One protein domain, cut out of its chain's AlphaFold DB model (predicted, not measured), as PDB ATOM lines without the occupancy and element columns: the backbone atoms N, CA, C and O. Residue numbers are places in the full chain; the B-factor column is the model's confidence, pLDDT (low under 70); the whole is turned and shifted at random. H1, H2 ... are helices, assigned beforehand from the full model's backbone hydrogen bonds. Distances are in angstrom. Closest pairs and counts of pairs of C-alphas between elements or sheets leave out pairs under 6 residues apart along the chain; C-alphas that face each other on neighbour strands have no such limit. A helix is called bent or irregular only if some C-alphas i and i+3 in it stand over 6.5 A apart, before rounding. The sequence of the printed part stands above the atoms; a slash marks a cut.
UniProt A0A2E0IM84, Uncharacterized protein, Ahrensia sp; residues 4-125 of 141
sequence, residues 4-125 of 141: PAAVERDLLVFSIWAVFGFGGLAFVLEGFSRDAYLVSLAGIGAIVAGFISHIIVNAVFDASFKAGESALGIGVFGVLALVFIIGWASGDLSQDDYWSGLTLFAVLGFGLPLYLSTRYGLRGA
ATOM      1  N   PRO A   4     105.480 201.505 124.910       91.75
ATOM      2  CA  PRO A   4     105.999 201.230 126.251       91.75
ATOM      3  C   PRO A   4     105.553 199.869 126.798       91.75
ATOM      4  O   PRO A   4     106.388 199.097 127.251       91.75
ATOM      5  N   ALA A   5     104.267 199.533 126.655       91.12
ATOM      6  CA  ALA A   5     103.730 198.251 127.112       91.12
ATOM      7  C   ALA A   5     104.349 197.054 126.363       91.12
ATOM      8  O   ALA A   5     104.562 195.995 126.945       91.12
ATOM      9  N   ALA A   6     104.690 197.226 125.081       91.44
ATOM     10  CA  ALA A   6     105.379 196.194 124.310       91.44
ATOM     11  C   ALA A   6     106.794 195.916 124.833       91.44
ATOM     12  O   ALA A   6     107.181 194.756 124.947       91.44
ATOM     13  N   VAL A   7     107.543 196.971 125.165       94.81
ATOM     14  CA  VAL A   7     108.893 196.854 125.736       94.81
ATOM     15  C   VAL A   7     108.840 196.218 127.123       94.81
ATOM     16  O   VAL A   7     109.631 195.327 127.414       94.81
ATOM     17  N   GLU A   8     107.888 196.629 127.958       96.00
ATOM     18  CA  GLU A   8     107.703 196.078 129.302       96.00
ATOM     19  C   GLU A   8     107.410 194.573 129.271       96.00
ATOM     20  O   GLU A   8     108.083 193.798 129.953       96.00
ATOM     21  N   ARG A   9     106.473 194.144 128.415       96.06
ATOM     22  CA  ARG A   9     106.186 192.721 128.195       96.06
ATOM     23  C   ARG A   9     107.446 191.959 127.786       96.06
ATOM     24  O   ARG A   9     107.720 190.898 128.339       96.06
ATOM     25  N   ASP A  10     108.202 192.478 126.822       94.88
ATOM     26  CA  ASP A  10     109.383 191.790 126.291       94.88
ATOM     27  C   ASP A  10     110.489 191.653 127.341       94.88
ATOM     28  O   ASP A  10     111.098 190.586 127.450       94.88
ATOM     29  N   LEU A  11     110.701 192.686 128.159       96.38
ATOM     30  CA  LEU A  11     111.625 192.631 129.290       96.38
ATOM     31  C   LEU A  11     111.185 191.592 130.325       96.38
ATOM     32  O   LEU A  11     112.014 190.797 130.760       96.38
ATOM     33  N   LEU A  12     109.896 191.543 130.673       96.81
ATOM     34  CA  LEU A  12     109.375 190.552 131.620       96.81
ATOM     35  C   LEU A  12     109.555 189.125 131.103       96.81
ATOM     36  O   LEU A  12     110.071 188.275 131.827       96.81
ATOM     37  N   VAL A  13     109.180 188.862 129.848       95.88
ATOM     38  CA  VAL A  13     109.372 187.547 129.216       95.88
ATOM     39  C   VAL A  13     110.849 187.166 129.216       95.88
ATOM     40  O   VAL A  13     111.191 186.051 129.614       95.88
ATOM     41  N   PHE A  14     111.730 188.088 128.827       95.50
ATOM     42  CA  PHE A  14     113.168 187.851 128.842       95.50
ATOM     43  C   PHE A  14     113.681 187.526 130.249       95.50
ATOM     44  O   PHE A  14     114.357 186.517 130.424       95.50
ATOM     45  N   SER A  15     113.329 188.320 131.265       97.25
ATOM     46  CA  SER A  15     113.757 188.092 132.650       97.25
ATOM     47  C   SER A  15     113.247 186.764 133.215       97.25
ATOM     48  O   SER A  15     113.994 186.063 133.896       97.25
ATOM     49  N   ILE A  16     112.007 186.382 132.893       96.69
ATOM     50  CA  ILE A  16     111.430 185.087 133.275       96.69
ATOM     51  C   ILE A  16     112.275 183.945 132.709       96.69
ATOM     52  O   ILE A  16     112.688 183.065 133.461       96.69
ATOM     53  N   TRP A  17     112.572 183.961 131.408       95.81
ATOM     54  CA  TRP A  17     113.393 182.915 130.788       95.81
ATOM     55  C   TRP A  17     114.860 182.983 131.211       95.81
ATOM     56  O   TRP A  17     115.511 181.944 131.294       95.81
ATOM     57  N   ALA A  18     115.365 184.168 131.550       94.62
ATOM     58  CA  ALA A  18     116.711 184.320 132.072       94.62
ATOM     59  C   ALA A  18     116.886 183.579 133.408       94.62
ATOM     60  O   ALA A  18     117.883 182.893 133.608       94.62
ATOM     61  N   VAL A  19     115.900 183.679 134.304       96.25
ATOM     62  CA  VAL A  19     115.951 183.037 135.626       96.25
ATOM     63  C   VAL A  19     115.481 181.588 135.560       96.25
ATOM     64  O   VAL A  19     116.220 180.675 135.915       96.25
ATOM     65  N   PHE A  20     114.258 181.355 135.088       97.06
ATOM     66  CA  PHE A  20     113.639 180.030 135.111       97.06
ATOM     67  C   PHE A  20     114.105 179.131 133.969       97.06
ATOM     68  O   PHE A  20     114.265 177.931 134.166       97.06
ATOM     69  N   GLY A  21     114.351 179.703 132.789       93.19
ATOM     70  CA  GLY A  21     114.842 178.963 131.629       93.19
ATOM     71  C   GLY A  21     116.289 178.523 131.805       93.19
ATOM     72  O   GLY A  21     116.556 177.326 131.878       93.19
ATOM     73  N   PHE A  22     117.223 179.476 131.910       93.81
ATOM     74  CA  PHE A  22     118.640 179.132 132.088       93.81
ATOM     75  C   PHE A  22     118.911 178.469 133.436       93.81
ATOM     76  O   PHE A  22     119.634 177.477 133.475       93.81
ATOM     77  N   GLY A  23     118.316 178.966 134.525       95.75
ATOM     78  CA  GLY A  23     118.453 178.331 135.835       95.75
ATOM     79  C   GLY A  23     117.900 176.906 135.830       95.75
ATOM     80  O   GLY A  23     118.572 175.987 136.289       95.75
ATOM     81  N   GLY A  24     116.723 176.693 135.236       96.38
ATOM     82  CA  GLY A  24     116.148 175.359 135.085       96.38
ATOM     83  C   GLY A  24     117.027 174.424 134.257       96.38
ATOM     84  O   GLY A  24     117.270 173.294 134.674       96.38
ATOM     85  N   LEU A  25     117.583 174.906 133.142       94.94
ATOM     86  CA  LEU A  25     118.523 174.133 132.328       94.94
ATOM     87  C   LEU A  25     119.800 173.780 133.102       94.94
ATOM     88  O   LEU A  25     120.270 172.651 132.998       94.94
ATOM     89  N   ALA A  26     120.335 174.701 133.905       96.75
ATOM     90  CA  ALA A  26     121.498 174.431 134.747       96.75
ATOM     91  C   ALA A  26     121.218 173.308 135.757       96.75
ATOM     92  O   ALA A  26     122.037 172.410 135.900       96.75
ATOM     93  N   PHE A  27     120.043 173.301 136.395       97.31
ATOM     94  CA  PHE A  27     119.636 172.206 137.282       97.31
ATOM     95  C   PHE A  27     119.455 170.873 136.545       97.31
ATOM     96  O   PHE A  27     119.817 169.836 137.092       97.31
ATOM     97  N   VAL A  28     118.939 170.881 135.311       96.19
ATOM     98  CA  VAL A  28     118.858 169.662 134.485       96.19
ATOM     99  C   VAL A  28     120.252 169.112 134.185       96.19
ATOM    100  O   VAL A  28     120.500 167.931 134.405       96.19
ATOM    101  N   LEU A  29     121.177 169.963 133.735       94.88
ATOM    102  CA  LEU A  29     122.551 169.553 133.435       94.88
ATOM    103  C   LEU A  29     123.304 169.096 134.690       94.88
ATOM    104  O   LEU A  29     124.055 168.126 134.635       94.88
ATOM    105  N   GLU A  30     123.077 169.754 135.826       96.88
ATOM    106  CA  GLU A  30     123.641 169.338 137.111       96.88
ATOM    107  C   GLU A  30     123.090 167.979 137.551       96.88
ATOM    108  O   GLU A  30     123.836 167.142 138.056       96.88
ATOM    109  N   GLY A  31     121.791 167.743 137.344       95.31
ATOM    110  CA  GLY A  31     121.166 166.453 137.606       95.31
ATOM    111  C   GLY A  31     121.764 165.343 136.750       95.31
ATOM    112  O   GLY A  31     122.017 164.270 137.286       95.31
ATOM    113  N   PHE A  32     122.098 165.624 135.486       93.38
ATOM    114  CA  PHE A  32     122.790 164.659 134.627       93.38
ATOM    115  C   PHE A  32     124.217 164.403 135.115       93.38
ATOM    116  O   PHE A  32     124.642 163.269 135.302       93.38
ATOM    117  N   SER A  33     124.962 165.470 135.416       94.75
ATOM    118  CA  SER A  33     126.343 165.343 135.898       94.75
ATOM    119  C   SER A  33     126.458 164.573 137.216       94.75
ATOM    120  O   SER A  33     127.531 164.041 137.508       94.75
ATOM    121  N   ARG A  34     125.407 164.576 138.043       94.62
ATOM    122  CA  ARG A  34     125.373 163.896 139.345       94.62
ATOM    123  C   ARG A  34     124.616 162.574 139.335       94.62
ATOM    124  O   ARG A  34     124.528 161.969 140.400       94.62
ATOM    125  N   ASP A  35     124.062 162.168 138.194       93.50
ATOM    126  CA  ASP A  35     123.168 161.011 138.087       93.50
ATOM    127  C   ASP A  35     122.018 161.083 139.117       93.50
ATOM    128  O   ASP A  35     121.801 160.190 139.933       93.50
ATOM    129  N   ALA A  36     121.355 162.244 139.177       95.44
ATOM    130  CA  ALA A  36     120.408 162.597 140.231       95.44
ATOM    131  C   ALA A  36     119.077 163.101 139.658       95.44
ATOM    132  O   ALA A  36     118.858 164.309 139.493       95.44
ATOM    133  N   TYR A  37     118.132 162.177 139.456       96.00
ATOM    134  CA  TYR A  37     116.810 162.467 138.882       96.00
ATOM    135  C   TYR A  37     116.050 163.607 139.591       96.00
ATOM    136  O   TYR A  37     115.425 164.450 138.948       96.00
ATOM    137  N   LEU A  38     116.123 163.688 140.925       97.12
ATOM    138  CA  LEU A  38     115.430 164.731 141.697       97.12
ATOM    139  C   LEU A  38     115.958 166.146 141.407       97.12
ATOM    140  O   LEU A  38     115.187 167.107 141.430       97.12
ATOM    141  N   VAL A  39     117.256 166.279 141.121       97.19
ATOM    142  CA  VAL A  39     117.872 167.565 140.761       97.19
ATOM    143  C   VAL A  39     117.398 167.981 139.367       97.19
ATOM    144  O   VAL A  39     116.964 169.120 139.182       97.19
ATOM    145  N   SER A  40     117.350 167.030 138.429       97.00
ATOM    146  CA  SER A  40     116.766 167.240 137.101       97.00
ATOM    147  C   SER A  40     115.297 167.653 137.176       97.00
ATOM    148  O   SER A  40     114.887 168.591 136.494       97.00
ATOM    149  N   LEU A  41     114.500 167.017 138.042       97.50
ATOM    150  CA  LEU A  41     113.094 167.372 138.254       97.50
ATOM    151  C   LEU A  41     112.912 168.804 138.761       97.50
ATOM    152  O   LEU A  41     111.987 169.483 138.314       97.50
ATOM    153  N   ALA A  42     113.782 169.286 139.653       97.69
ATOM    154  CA  ALA A  42     113.745 170.680 140.091       97.69
ATOM    155  C   ALA A  42     113.986 171.639 138.912       97.69
ATOM    156  O   ALA A  42     113.268 172.631 138.759       97.69
ATOM    157  N   GLY A  43     114.936 171.303 138.033       97.06
ATOM    158  CA  GLY A  43     115.201 172.052 136.804       97.06
ATOM    159  C   GLY A  43     114.031 172.040 135.818       97.06
ATOM    160  O   GLY A  43     113.619 173.094 135.329       97.06
ATOM    161  N   ILE A  44     113.427 170.872 135.588       96.88
ATOM    162  CA  ILE A  44     112.218 170.724 134.760       96.88
ATOM    163  C   ILE A  44     111.068 171.551 135.348       96.88
ATOM    164  O   ILE A  44     110.391 172.276 134.617       96.88
ATOM    165  N   GLY A  45     110.875 171.506 136.668       97.00
ATOM    166  CA  GLY A  45     109.883 172.316 137.375       97.00
ATOM    167  C   GLY A  45     110.094 173.818 137.173       97.00
ATOM    168  O   GLY A  45     109.130 174.544 136.926       97.00
ATOM    169  N   ALA A  46     111.346 174.287 137.194       97.38
ATOM    170  CA  ALA A  46     111.675 175.678 136.889       97.38
ATOM    171  C   ALA A  46     111.336 176.042 135.435       97.38
ATOM    172  O   ALA A  46     110.699 177.070 135.205       97.38
ATOM    173  N   ILE A  47     111.655 175.187 134.458       95.19
ATOM    174  CA  ILE A  47     111.296 175.410 133.044       95.19
ATOM    175  C   ILE A  47     109.771 175.518 132.879       95.19
ATOM    176  O   ILE A  47     109.283 176.427 132.201       95.19
ATOM    177  N   VAL A  48     109.006 174.645 133.544       94.19
ATOM    178  CA  VAL A  48     107.533 174.706 133.564       94.19
ATOM    179  C   VAL A  48     107.043 176.018 134.165       94.19
ATOM    180  O   VAL A  48     106.183 176.675 133.577       94.19
ATOM    181  N   ALA A  49     107.605 176.435 135.300       95.56
ATOM    182  CA  ALA A  49     107.259 177.704 135.934       95.56
ATOM    183  C   ALA A  49     107.554 178.900 135.012       95.56
ATOM    184  O   ALA A  49     106.735 179.819 134.921       95.56
ATOM    185  N   GLY A  50     108.667 178.868 134.273       95.12
ATOM    186  CA  GLY A  50     109.003 179.866 133.255       95.12
ATOM    187  C   GLY A  50     107.970 179.921 132.127       95.12
ATOM    188  O   GLY A  50     107.485 181.001 131.777       95.12
ATOM    189  N   PHE A  51     107.557 178.762 131.612       92.12
ATOM    190  CA  PHE A  51     106.523 178.672 130.579       92.12
ATOM    191  C   PHE A  51     105.164 179.200 131.061       92.12
ATOM    192  O   PHE A  51     104.546 180.023 130.381       92.12
ATOM    193  N   ILE A  52     104.724 178.793 132.256       92.12
ATOM    194  CA  ILE A  52     103.484 179.284 132.879       92.12
ATOM    195  C   ILE A  52     103.553 180.802 133.079       92.12
ATOM    196  O   ILE A  52     102.613 181.513 132.726       92.12
ATOM    197  N   SER A  53     104.676 181.315 133.579       94.94
ATOM    198  CA  SER A  53     104.870 182.753 133.792       94.94
ATOM    199  C   SER A  53     104.800 183.535 132.477       94.94
ATOM    200  O   SER A  53     104.155 184.578 132.421       94.94
ATOM    201  N   HIS A  54     105.375 183.011 131.388       93.75
ATOM    202  CA  HIS A  54     105.244 183.618 130.059       93.75
ATOM    203  C   HIS A  54     103.776 183.631 129.590       93.75
ATOM    204  O   HIS A  54     103.303 184.646 129.076       93.75
ATOM    205  N   ILE A  55     103.011 182.555 129.814       90.88
ATOM    206  CA  ILE A  55     101.568 182.541 129.514       90.88
ATOM    207  C   ILE A  55     100.831 183.626 130.307       90.88
ATOM    208  O   ILE A  55     100.020 184.348 129.725       90.88
ATOM    209  N   ILE A  56     101.129 183.771 131.602       92.31
ATOM    210  CA  ILE A  56     100.517 184.788 132.466       92.31
ATOM    211  C   ILE A  56     100.841 186.195 131.956       92.31
ATOM    212  O   ILE A  56      99.924 186.993 131.783       92.31
ATOM    213  N   VAL A  57     102.106 186.491 131.638       94.56
ATOM    214  CA  VAL A  57     102.496 187.785 131.049       94.56
ATOM    215  C   VAL A  57     101.736 188.029 129.747       94.56
ATOM    216  O   VAL A  57     101.151 189.089 129.552       94.56
ATOM    217  N   ASN A  58     101.654 187.031 128.871       92.06
ATOM    218  CA  ASN A  58     100.884 187.153 127.636       92.06
ATOM    219  C   ASN A  58      99.392 187.417 127.890       92.06
ATOM    220  O   ASN A  58      98.791 188.182 127.147       92.06
ATOM    221  N   ALA A  59      98.795 186.838 128.931       90.00
ATOM    222  CA  ALA A  59      97.412 187.123 129.305       90.00
ATOM    223  C   ALA A  59      97.235 188.552 129.851       90.00
ATOM    224  O   ALA A  59      96.299 189.238 129.451       90.00
ATOM    225  N   VAL A  60      98.150 189.022 130.707       93.81
ATOM    226  CA  VAL A  60      98.111 190.374 131.300       93.81
ATOM    227  C   VAL A  60      98.216 191.467 130.233       93.81
ATOM    228  O   VAL A  60      97.520 192.474 130.313       93.81
ATOM    229  N   PHE A  61      99.053 191.258 129.217       93.00
ATOM    230  CA  PHE A  61      99.267 192.220 128.131       93.00
ATOM    231  C   PHE A  61      98.356 191.995 126.907       93.00
ATOM    232  O   PHE A  61      98.577 192.625 125.872       93.00
ATOM    233  N   ASP A  62      97.362 191.098 127.000       89.44
ATOM    234  CA  ASP A  62      96.487 190.672 125.890       89.44
ATOM    235  C   ASP A  62      97.267 190.339 124.599       89.44
ATOM    236  O   ASP A  62      96.971 190.774 123.485       89.44
ATOM    237  N   ALA A  63      98.347 189.580 124.772       88.62
ATOM    238  CA  ALA A  63      99.288 189.206 123.729       88.62
ATOM    239  C   ALA A  63      99.294 187.689 123.500       88.62
ATOM    240  O   ALA A  63      98.939 186.880 124.364       88.62
ATOM    241  N   SER A  64      99.728 187.276 122.313       87.88
ATOM    242  CA  SER A  64     100.076 185.890 121.996       87.88
ATOM    243  C   SER A  64     101.591 185.741 121.870       87.88
ATOM    244  O   SER A  64     102.307 186.735 121.768       87.88
ATOM    245  N   PHE A  65     102.070 184.497 121.811       87.81
ATOM    246  CA  PHE A  65     103.459 184.222 121.448       87.81
ATOM    247  C   PHE A  65     103.798 184.869 120.100       87.81
ATOM    248  O   PHE A  65     103.042 184.751 119.127       87.81
ATOM    249  N   LYS A  66     104.935 185.559 120.053       89.75
ATOM    250  CA  LYS A  66     105.496 186.131 118.828       89.75
ATOM    251  C   LYS A  66     106.150 185.029 117.999       89.75
ATOM    252  O   LYS A  66     106.656 184.051 118.541       89.75
ATOM    253  N   ALA A  67     106.226 185.226 116.684       85.75
ATOM    254  CA  ALA A  67     106.861 184.261 115.782       85.75
ATOM    255  C   ALA A  67     108.301 183.912 116.208       85.75
ATOM    256  O   ALA A  67     108.666 182.741 116.213       85.75
ATOM    257  N   GLY A  68     109.085 184.907 116.641       87.06
ATOM    258  CA  GLY A  68     110.446 184.693 117.144       87.06
ATOM    259  C   GLY A  68     110.509 183.892 118.449       87.06
ATOM    260  O   GLY A  68     111.404 183.074 118.613       87.06
ATOM    261  N   GLU A  69     109.538 184.063 119.349       89.56
ATOM    262  CA  GLU A  69     109.465 183.308 120.609       89.56
ATOM    263  C   GLU A  69     109.125 181.841 120.346       89.56
ATOM    264  O   GLU A  69     109.758 180.946 120.901       89.56
ATOM    265  N   SER A  70     108.166 181.593 119.451       88.12
ATOM    266  CA  SER A  70     107.816 180.240 119.019       88.12
ATOM    267  C   SER A  70     108.977 179.566 118.288       88.12
ATOM    268  O   SER A  70     109.282 178.409 118.566       88.12
ATOM    269  N   ALA A  71     109.654 180.287 117.388       87.94
ATOM    270  CA  ALA A  71     110.816 179.773 116.667       87.94
ATOM    271  C   ALA A  71     111.968 179.428 117.620       87.94
ATOM    272  O   ALA A  71     112.563 178.359 117.486       87.94
ATOM    273  N   LEU A  72     112.242 180.283 118.611       89.31
ATOM    274  CA  LEU A  72     113.242 180.012 119.643       89.31
ATOM    275  C   LEU A  72     112.870 178.767 120.459       89.31
ATOM    276  O   LEU A  72     113.712 177.892 120.642       89.31
ATOM    277  N   GLY A  73     111.614 178.653 120.900       88.44
ATOM    278  CA  GLY A  73     111.137 177.494 121.655       88.44
ATOM    279  C   GLY A  73     111.275 176.180 120.879       88.44
ATOM    280  O   GLY A  73     111.812 175.209 121.407       88.44
ATOM    281  N   ILE A  74     110.856 176.164 119.609       88.19
ATOM    282  CA  ILE A  74     110.991 174.995 118.723       88.19
ATOM    283  C   ILE A  74     112.466 174.676 118.457       88.19
ATOM    284  O   ILE A  74     112.853 173.510 118.493       88.19
ATOM    285  N   GLY A  75     113.297 175.693 118.217       91.69
ATOM    286  CA  GLY A  75     114.729 175.524 117.974       91.69
ATOM    287  C   GLY A  75     115.449 174.906 119.172       91.69
ATOM    288  O   GLY A  75     116.155 173.913 119.015       91.69
ATOM    289  N   VAL A  76     115.214 175.437 120.376       90.94
ATOM    290  CA  VAL A  76     115.780 174.889 121.620       90.94
ATOM    291  C   VAL A  76     115.286 173.463 121.858       90.94
ATOM    292  O   VAL A  76     116.098 172.584 122.134       90.94
ATOM    293  N   PHE A  77     113.985 173.201 121.685       90.81
ATOM    294  CA  PHE A  77     113.434 171.849 121.791       90.81
ATOM    295  C   PHE A  77     114.117 170.874 120.823       90.81
ATOM    296  O   PHE A  77     114.531 169.794 121.236       90.81
ATOM    297  N   GLY A  78     114.276 171.261 119.554       92.19
ATOM    298  CA  GLY A  78     114.907 170.430 118.530       92.19
ATOM    299  C   GLY A  78     116.376 170.129 118.829       92.19
ATOM    300  O   GLY A  78     116.799 168.983 118.701       92.19
ATOM    301  N   VAL A  79     117.141 171.128 119.280       95.00
ATOM    302  CA  VAL A  79     118.546 170.941 119.678       95.00
ATOM    303  C   VAL A  79     118.652 170.003 120.880       95.00
ATOM    304  O   VAL A  79     119.446 169.065 120.842       95.00
ATOM    305  N   LEU A  80     117.833 170.202 121.917       93.38
ATOM    306  CA  LEU A  80     117.825 169.325 123.091       93.38
ATOM    307  C   LEU A  80     117.439 167.889 122.718       93.38
ATOM    308  O   LEU A  80     118.097 166.949 123.158       93.38
ATOM    309  N   ALA A  81     116.413 167.714 121.879       93.75
ATOM    310  CA  ALA A  81     115.984 166.403 121.395       93.75
ATOM    311  C   ALA A  81     117.097 165.699 120.615       93.75
ATOM    312  O   ALA A  81     117.351 164.518 120.841       93.75
ATOM    313  N   LEU A  82     117.797 166.425 119.742       96.25
ATOM    314  CA  LEU A  82     118.917 165.879 118.985       96.25
ATOM    315  C   LEU A  82     120.055 165.429 119.909       96.25
ATOM    316  O   LEU A  82     120.533 164.306 119.768       96.25
ATOM    317  N   VAL A  83     120.457 166.268 120.868       94.00
ATOM    318  CA  VAL A  83     121.513 165.929 121.839       94.00
ATOM    319  C   VAL A  83     121.124 164.701 122.663       94.00
ATOM    320  O   VAL A  83     121.940 163.797 122.828       94.00
ATOM    321  N   PHE A  84     119.873 164.624 123.122       93.56
ATOM    322  CA  PHE A  84     119.377 163.469 123.870       93.56
ATOM    323  C   PHE A  84     119.381 162.180 123.038       93.56
ATOM    324  O   PHE A  84     119.832 161.146 123.519       93.56
ATOM    325  N   ILE A  85     118.925 162.235 121.781       95.31
ATOM    326  CA  ILE A  85     118.938 161.074 120.875       95.31
ATOM    327  C   ILE A  85     120.371 160.607 120.613       95.31
ATOM    328  O   ILE A  85     120.616 159.403 120.608       95.31
ATOM    329  N   ILE A  86     121.310 161.538 120.415       96.00
ATOM    330  CA  ILE A  86     122.727 161.207 120.223       96.00
ATOM    331  C   ILE A  86     123.283 160.515 121.468       96.00
ATOM    332  O   ILE A  86     123.852 159.437 121.328       96.00
ATOM    333  N   GLY A  87     123.073 161.082 122.662       93.25
ATOM    334  CA  GLY A  87     123.542 160.484 123.918       93.25
ATOM    335  C   GLY A  87     122.923 159.111 124.194       93.25
ATOM    336  O   GLY A  87     123.591 158.193 124.665       93.25
ATOM    337  N   TRP A  88     121.645 158.932 123.853       94.00
ATOM    338  CA  TRP A  88     120.990 157.630 123.949       94.00
ATOM    339  C   TRP A  88     121.595 156.617 122.967       94.00
ATOM    340  O   TRP A  88     121.883 155.485 123.349       94.00
ATOM    341  N   ALA A  89     121.818 157.021 121.713       95.25
ATOM    342  CA  ALA A  89     122.366 156.155 120.673       95.25
ATOM    343  C   ALA A  89     123.842 155.789 120.904       95.25
ATOM    344  O   ALA A  89     124.266 154.714 120.476       95.25
ATOM    345  N   SER A  90     124.619 156.650 121.569       94.94
ATOM    346  CA  SER A  90     125.998 156.350 121.973       94.94
ATOM    347  C   SER A  90     126.085 155.447 123.207       94.94
ATOM    348  O   SER A  90     127.142 154.871 123.452       94.94
ATOM    349  N   GLY A  91     124.982 155.267 123.943       90.62
ATOM    350  CA  GLY A  91     124.954 154.497 125.186       90.62
ATOM    351  C   GLY A  91     125.528 155.251 126.388       90.62
ATOM    352  O   GLY A  91     125.846 154.617 127.391       90.62
ATOM    353  N   ASP A  92     125.648 156.580 126.296       88.44
ATOM    354  CA  ASP A  92     126.238 157.427 127.343       88.44
ATOM    355  C   ASP A  92     125.229 157.844 128.425       88.44
ATOM    356  O   ASP A  92     125.618 158.440 129.426       88.44
ATOM    357  N   LEU A  93     123.934 157.563 128.236       89.50
ATOM    358  CA  LEU A  93     122.901 157.913 129.212       89.50
ATOM    359  C   LEU A  93     122.783 156.851 130.298       89.50
ATOM    360  O   LEU A  93     122.508 155.678 130.017       89.50
ATOM    361  N   SER A  94     122.882 157.294 131.546       93.50
ATOM    362  CA  SER A  94     122.435 156.494 132.676       93.50
ATOM    363  C   SER A  94     120.913 156.276 132.629       93.50
ATOM    364  O   SER A  94     120.170 156.879 131.842       93.50
ATOM    365  N   GLN A  95     120.419 155.415 133.517       94.00
ATOM    366  CA  GLN A  95     118.980 155.234 133.684       94.00
ATOM    367  C   GLN A  95     118.293 156.530 134.151       94.00
ATOM    368  O   GLN A  95     117.218 156.862 133.642       94.00
ATOM    369  N   ASP A  96     118.894 157.275 135.079       93.12
ATOM    370  CA  ASP A  96     118.304 158.506 135.615       93.12
ATOM    371  C   ASP A  96     118.355 159.652 134.597       93.12
ATOM    372  O   ASP A  96     117.394 160.425 134.500       93.12
ATOM    373  N   ASP A  97     119.400 159.724 133.772       92.50
ATOM    374  CA  ASP A  97     119.501 160.670 132.655       92.50
ATOM    375  C   ASP A  97     118.418 160.409 131.612       92.50
ATOM    376  O   ASP A  97     117.739 161.332 131.143       92.50
ATOM    377  N   TYR A  98     118.202 159.131 131.289       94.00
ATOM    378  CA  TYR A  98     117.163 158.713 130.359       94.00
ATOM    379  C   TYR A  98     115.769 159.131 130.849       94.00
ATOM    380  O   TYR A  98     115.008 159.758 130.102       94.00
ATOM    381  N   TRP A  99     115.439 158.854 132.115       96.62
ATOM    382  CA  TRP A  99     114.154 159.254 132.701       96.62
ATOM    383  C   TRP A  99     114.012 160.770 132.829       96.62
ATOM    384  O   TRP A  99     112.925 161.305 132.581       96.62
ATOM    385  N   SER A 100     115.088 161.473 133.181       95.38
ATOM    386  CA  SER A 100     115.111 162.936 133.251       95.38
ATOM    387  C   SER A 100     114.807 163.556 131.888       95.38
ATOM    388  O   SER A 100     113.910 164.397 131.776       95.38
ATOM    389  N   GLY A 101     115.495 163.102 130.837       93.88
ATOM    390  CA  GLY A 101     115.265 163.566 129.471       93.88
ATOM    391  C   GLY A 101     113.853 163.249 128.983       93.88
ATOM    392  O   GLY A 101     113.161 164.145 128.499       93.88
ATOM    393  N   LEU A 102     113.368 162.021 129.192       95.38
ATOM    394  CA  LEU A 102     112.001 161.642 128.816       95.38
ATOM    395  C   LEU A 102     110.951 162.507 129.528       95.38
ATOM    396  O   LEU A 102     109.989 162.951 128.901       95.38
ATOM    397  N   THR A 103     111.157 162.792 130.816       95.94
ATOM    398  CA  THR A 103     110.279 163.676 131.597       95.94
ATOM    399  C   THR A 103     110.275 165.090 131.015       95.94
ATOM    400  O   THR A 103     109.203 165.659 130.801       95.94
ATOM    401  N   LEU A 104     111.451 165.646 130.704       93.69
ATOM    402  CA  LEU A 104     111.574 166.969 130.090       93.69
ATOM    403  C   LEU A 104     110.819 167.034 128.752       93.69
ATOM    404  O   LEU A 104     110.012 167.944 128.550       93.69
ATOM    405  N   PHE A 105     111.018 166.061 127.857       93.50
ATOM    406  CA  PHE A 105     110.334 166.051 126.558       93.50
ATOM    407  C   PHE A 105     108.834 165.821 126.674       93.50
ATOM    408  O   PHE A 105     108.082 166.459 125.939       93.50
ATOM    409  N   ALA A 106     108.381 164.966 127.592       92.44
ATOM    410  CA  ALA A 106     106.957 164.784 127.847       92.44
ATOM    411  C   ALA A 106     106.321 166.115 128.269       92.44
ATOM    412  O   ALA A 106     105.343 166.561 127.671       92.44
ATOM    413  N   VAL A 107     106.919 166.803 129.242       91.31
ATOM    414  CA  VAL A 107     106.418 168.087 129.739       91.31
ATOM    415  C   VAL A 107     106.389 169.157 128.641       91.31
ATOM    416  O   VAL A 107     105.375 169.839 128.482       91.31
ATOM    417  N   LEU A 108     107.454 169.284 127.844       87.06
ATOM    418  CA  LEU A 108     107.499 170.244 126.734       87.06
ATOM    419  C   LEU A 108     106.505 169.883 125.617       87.06
ATOM    420  O   LEU A 108     105.805 170.758 125.103       87.06
ATOM    421  N   GLY A 109     106.406 168.596 125.278       84.12
ATOM    422  CA  GLY A 109     105.524 168.076 124.236       84.12
ATOM    423  C   GLY A 109     104.042 168.225 124.576       84.12
ATOM    424  O   GLY A 109     103.254 168.592 123.706       84.12
ATOM    425  N   PHE A 110     103.653 168.009 125.836       84.06
ATOM    426  CA  PHE A 110     102.271 168.191 126.297       84.06
ATOM    427  C   PHE A 110     101.937 169.642 126.663       84.06
ATOM    428  O   PHE A 110     100.771 170.035 126.570       84.06
ATOM    429  N   GLY A 111     102.928 170.460 127.027       78.81
ATOM    430  CA  GLY A 111     102.716 171.844 127.457       78.81
ATOM    431  C   GLY A 111     102.043 172.720 126.395       78.81
ATOM    432  O   GLY A 111     101.109 173.464 126.704       78.81
ATOM    433  N   LEU A 112     102.457 172.598 125.131       72.62
ATOM    434  CA  LEU A 112     101.884 173.379 124.031       72.62
ATOM    435  C   LEU A 112     100.435 172.960 123.685       72.62
ATOM    436  O   LEU A 112      99.573 173.841 123.653       72.62
ATOM    437  N   PRO A 113     100.110 171.668 123.471       74.19
ATOM    438  CA  PRO A 113      98.726 171.219 123.309       74.19
ATOM    439  C   PRO A 113      97.819 171.618 124.475       74.19
ATOM    440  O   PRO A 113      96.680 172.037 124.250       74.19
ATOM    441  N   LEU A 114      98.321 171.533 125.713       77.81
ATOM    442  CA  LEU A 114      97.570 171.930 126.901       77.81
ATOM    443  C   LEU A 114      97.264 173.432 126.879       77.81
ATOM    444  O   LEU A 114      96.116 173.821 127.082       77.81
ATOM    445  N   TYR A 115      98.253 174.268 126.552       76.19
ATOM    446  CA  TYR A 115      98.061 175.709 126.379       76.19
ATOM    447  C   TYR A 115      97.045 176.043 125.278       76.19
ATOM    448  O   TYR A 115      96.153 176.869 125.480       76.19
ATOM    449  N   LEU A 116      97.147 175.398 124.112       72.88
ATOM    450  CA  LEU A 116      96.199 175.624 123.018       72.88
ATOM    451  C   LEU A 116      94.773 175.241 123.433       72.88
ATOM    452  O   LEU A 116      93.824 175.966 123.126       72.88
ATOM    453  N   SER A 117      94.638 174.142 124.176       72.44
ATOM    454  CA  SER A 117      93.354 173.651 124.678       72.44
ATOM    455  C   SER A 117      92.734 174.593 125.710       72.44
ATOM    456  O   SER A 117      91.530 174.837 125.647       72.44
ATOM    457  N   THR A 118      93.528 175.154 126.630       71.00
ATOM    458  CA  THR A 118      93.025 176.076 127.664       71.00
ATOM    459  C   THR A 118      92.728 177.469 127.118       71.00
ATOM    460  O   THR A 118      91.732 178.068 127.517       71.00
ATOM    461  N   ARG A 119      93.540 177.989 126.188       69.31
ATOM    462  CA  ARG A 119      93.373 179.355 125.667       69.31
ATOM    463  C   ARG A 119      92.323 179.475 124.563       69.31
ATOM    464  O   ARG A 119      91.620 180.480 124.513       69.31
ATOM    465  N   TYR A 120      92.233 178.499 123.662       66.81
ATOM    466  CA  TYR A 120      91.359 178.580 122.480       66.81
ATOM    467  C   TYR A 120      90.201 177.570 122.508       66.81
ATOM    468  O   TYR A 120      89.347 177.590 121.620       66.81
ATOM    469  N   GLY A 121      90.160 176.692 123.516       64.44
ATOM    470  CA  GLY A 121      89.236 175.563 123.581       64.44
ATOM    471  C   GLY A 121      89.601 174.448 122.593       64.44
ATOM    472  O   GLY A 121      90.166 174.690 121.525       64.44
ATOM    473  N   LEU A 122      89.213 173.206 122.909       57.06
ATOM    474  CA  LEU A 122      89.469 172.033 122.054       57.06
ATOM    475  C   LEU A 122      88.952 172.221 120.614       57.06
ATOM    476  O   LEU A 122      89.595 171.786 119.667       57.06
ATOM    477  N   ARG A 123      87.820 172.918 120.427       55.59
ATOM    478  CA  ARG A 123      87.237 173.199 119.099       55.59
ATOM    479  C   ARG A 123      87.948 174.324 118.330       55.59
ATOM    480  O   ARG A 123      88.040 174.245 117.108       55.59
ATOM    481  N   GLY A 124      88.470 175.347 119.013       54.72
ATOM    482  CA  GLY A 124      89.184 176.461 118.372       54.72
ATOM    483  C   GLY A 124      90.594 176.082 117.909       54.72
ATOM    484  O   GLY A 124      91.049 176.568 116.873       54.72
ATOM    485  N   ALA A 125      91.247 175.158 118.623       53.84
ATOM    486  CA  ALA A 125      92.582 174.661 118.284       53.84
ATOM    487  C   ALA A 125      92.628 173.967 116.907       53.84
ATOM    488  O   ALA A 125      93.526 174.245 116.118       53.84
TER     489      ALA A 125
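AT A GLANCE: This is residues 4 to 125 of the 141 residues of an uncharacterized protein of Ahrensia sp (UniProt A0A2E0IM84). Four long helices run roughly along one axis: H1 and H2 form a close hairpin, H4 lies beside H2, and H3 packs on H4 but stays apart from H1 and H2. H1, H2 and H4 make a bundle, helices side by side, though H4 meets H1 only near one end, and its own last residues turn off at a kink of 85 degrees near residue 119. The printed part has 122 residues with four named helices, H1 to H4 in order, and no named strand; the class is all helix. It is compact, with a radius of gyration of the C-alphas of 15.6 A and spans of 48 by 32 by 22 A.

HOW THE PARTS SIT: Start with H1, residues 4 to 33, and H2, residues 37 to 60: this hairpin touches closest at the C-alphas of Gly 24 and Gly 43, 3.8 A apart, at a shallow tilt of 9 degrees, opposite ways. H3, residues 67 to 90, is apart from both. H4, residues 95 to 125, is the hub. Its residues 98 to 108 touch residues 77 to 88 of H3, a hairpin at 30 degrees, closest at the C-alphas of Phe 84 and Gly 101, 6.9 A. H4 touches H2 closest at the C-alphas of Tyr 37 and Asp 96, 5.3 A, the same way, and residues 28 to 32 of H1 closest at Phe 32 and Asp 97, whose C-alphas are 5.5 A apart. Every O i to N i+4 pair is within hydrogen-bond range in H2 and H3, 25 of 26 in H1 and 22 of 27 in H4.

IN THESE COORDINATES: Find C-alpha 4 at (105.999, 201.230, 126.251); from there H1 runs 42.4 A to C-alpha 33. H2 and H3 each measure 34.4 A. H4 measures 36.2 A, ends at C-alpha 125 at (92.582, 174.661, 118.284), and is irregular: C-alphas 119 and 122 are 9.1 A apart.

THE WHOLE: The C-alphas farthest apart, of Pro 4 and Gly 91, stand 50.4 A apart. The printed part has no cut, and no link is long. Look at residues 119 to 125 for pLDDT under 70; the mean of the printed part is 90.3.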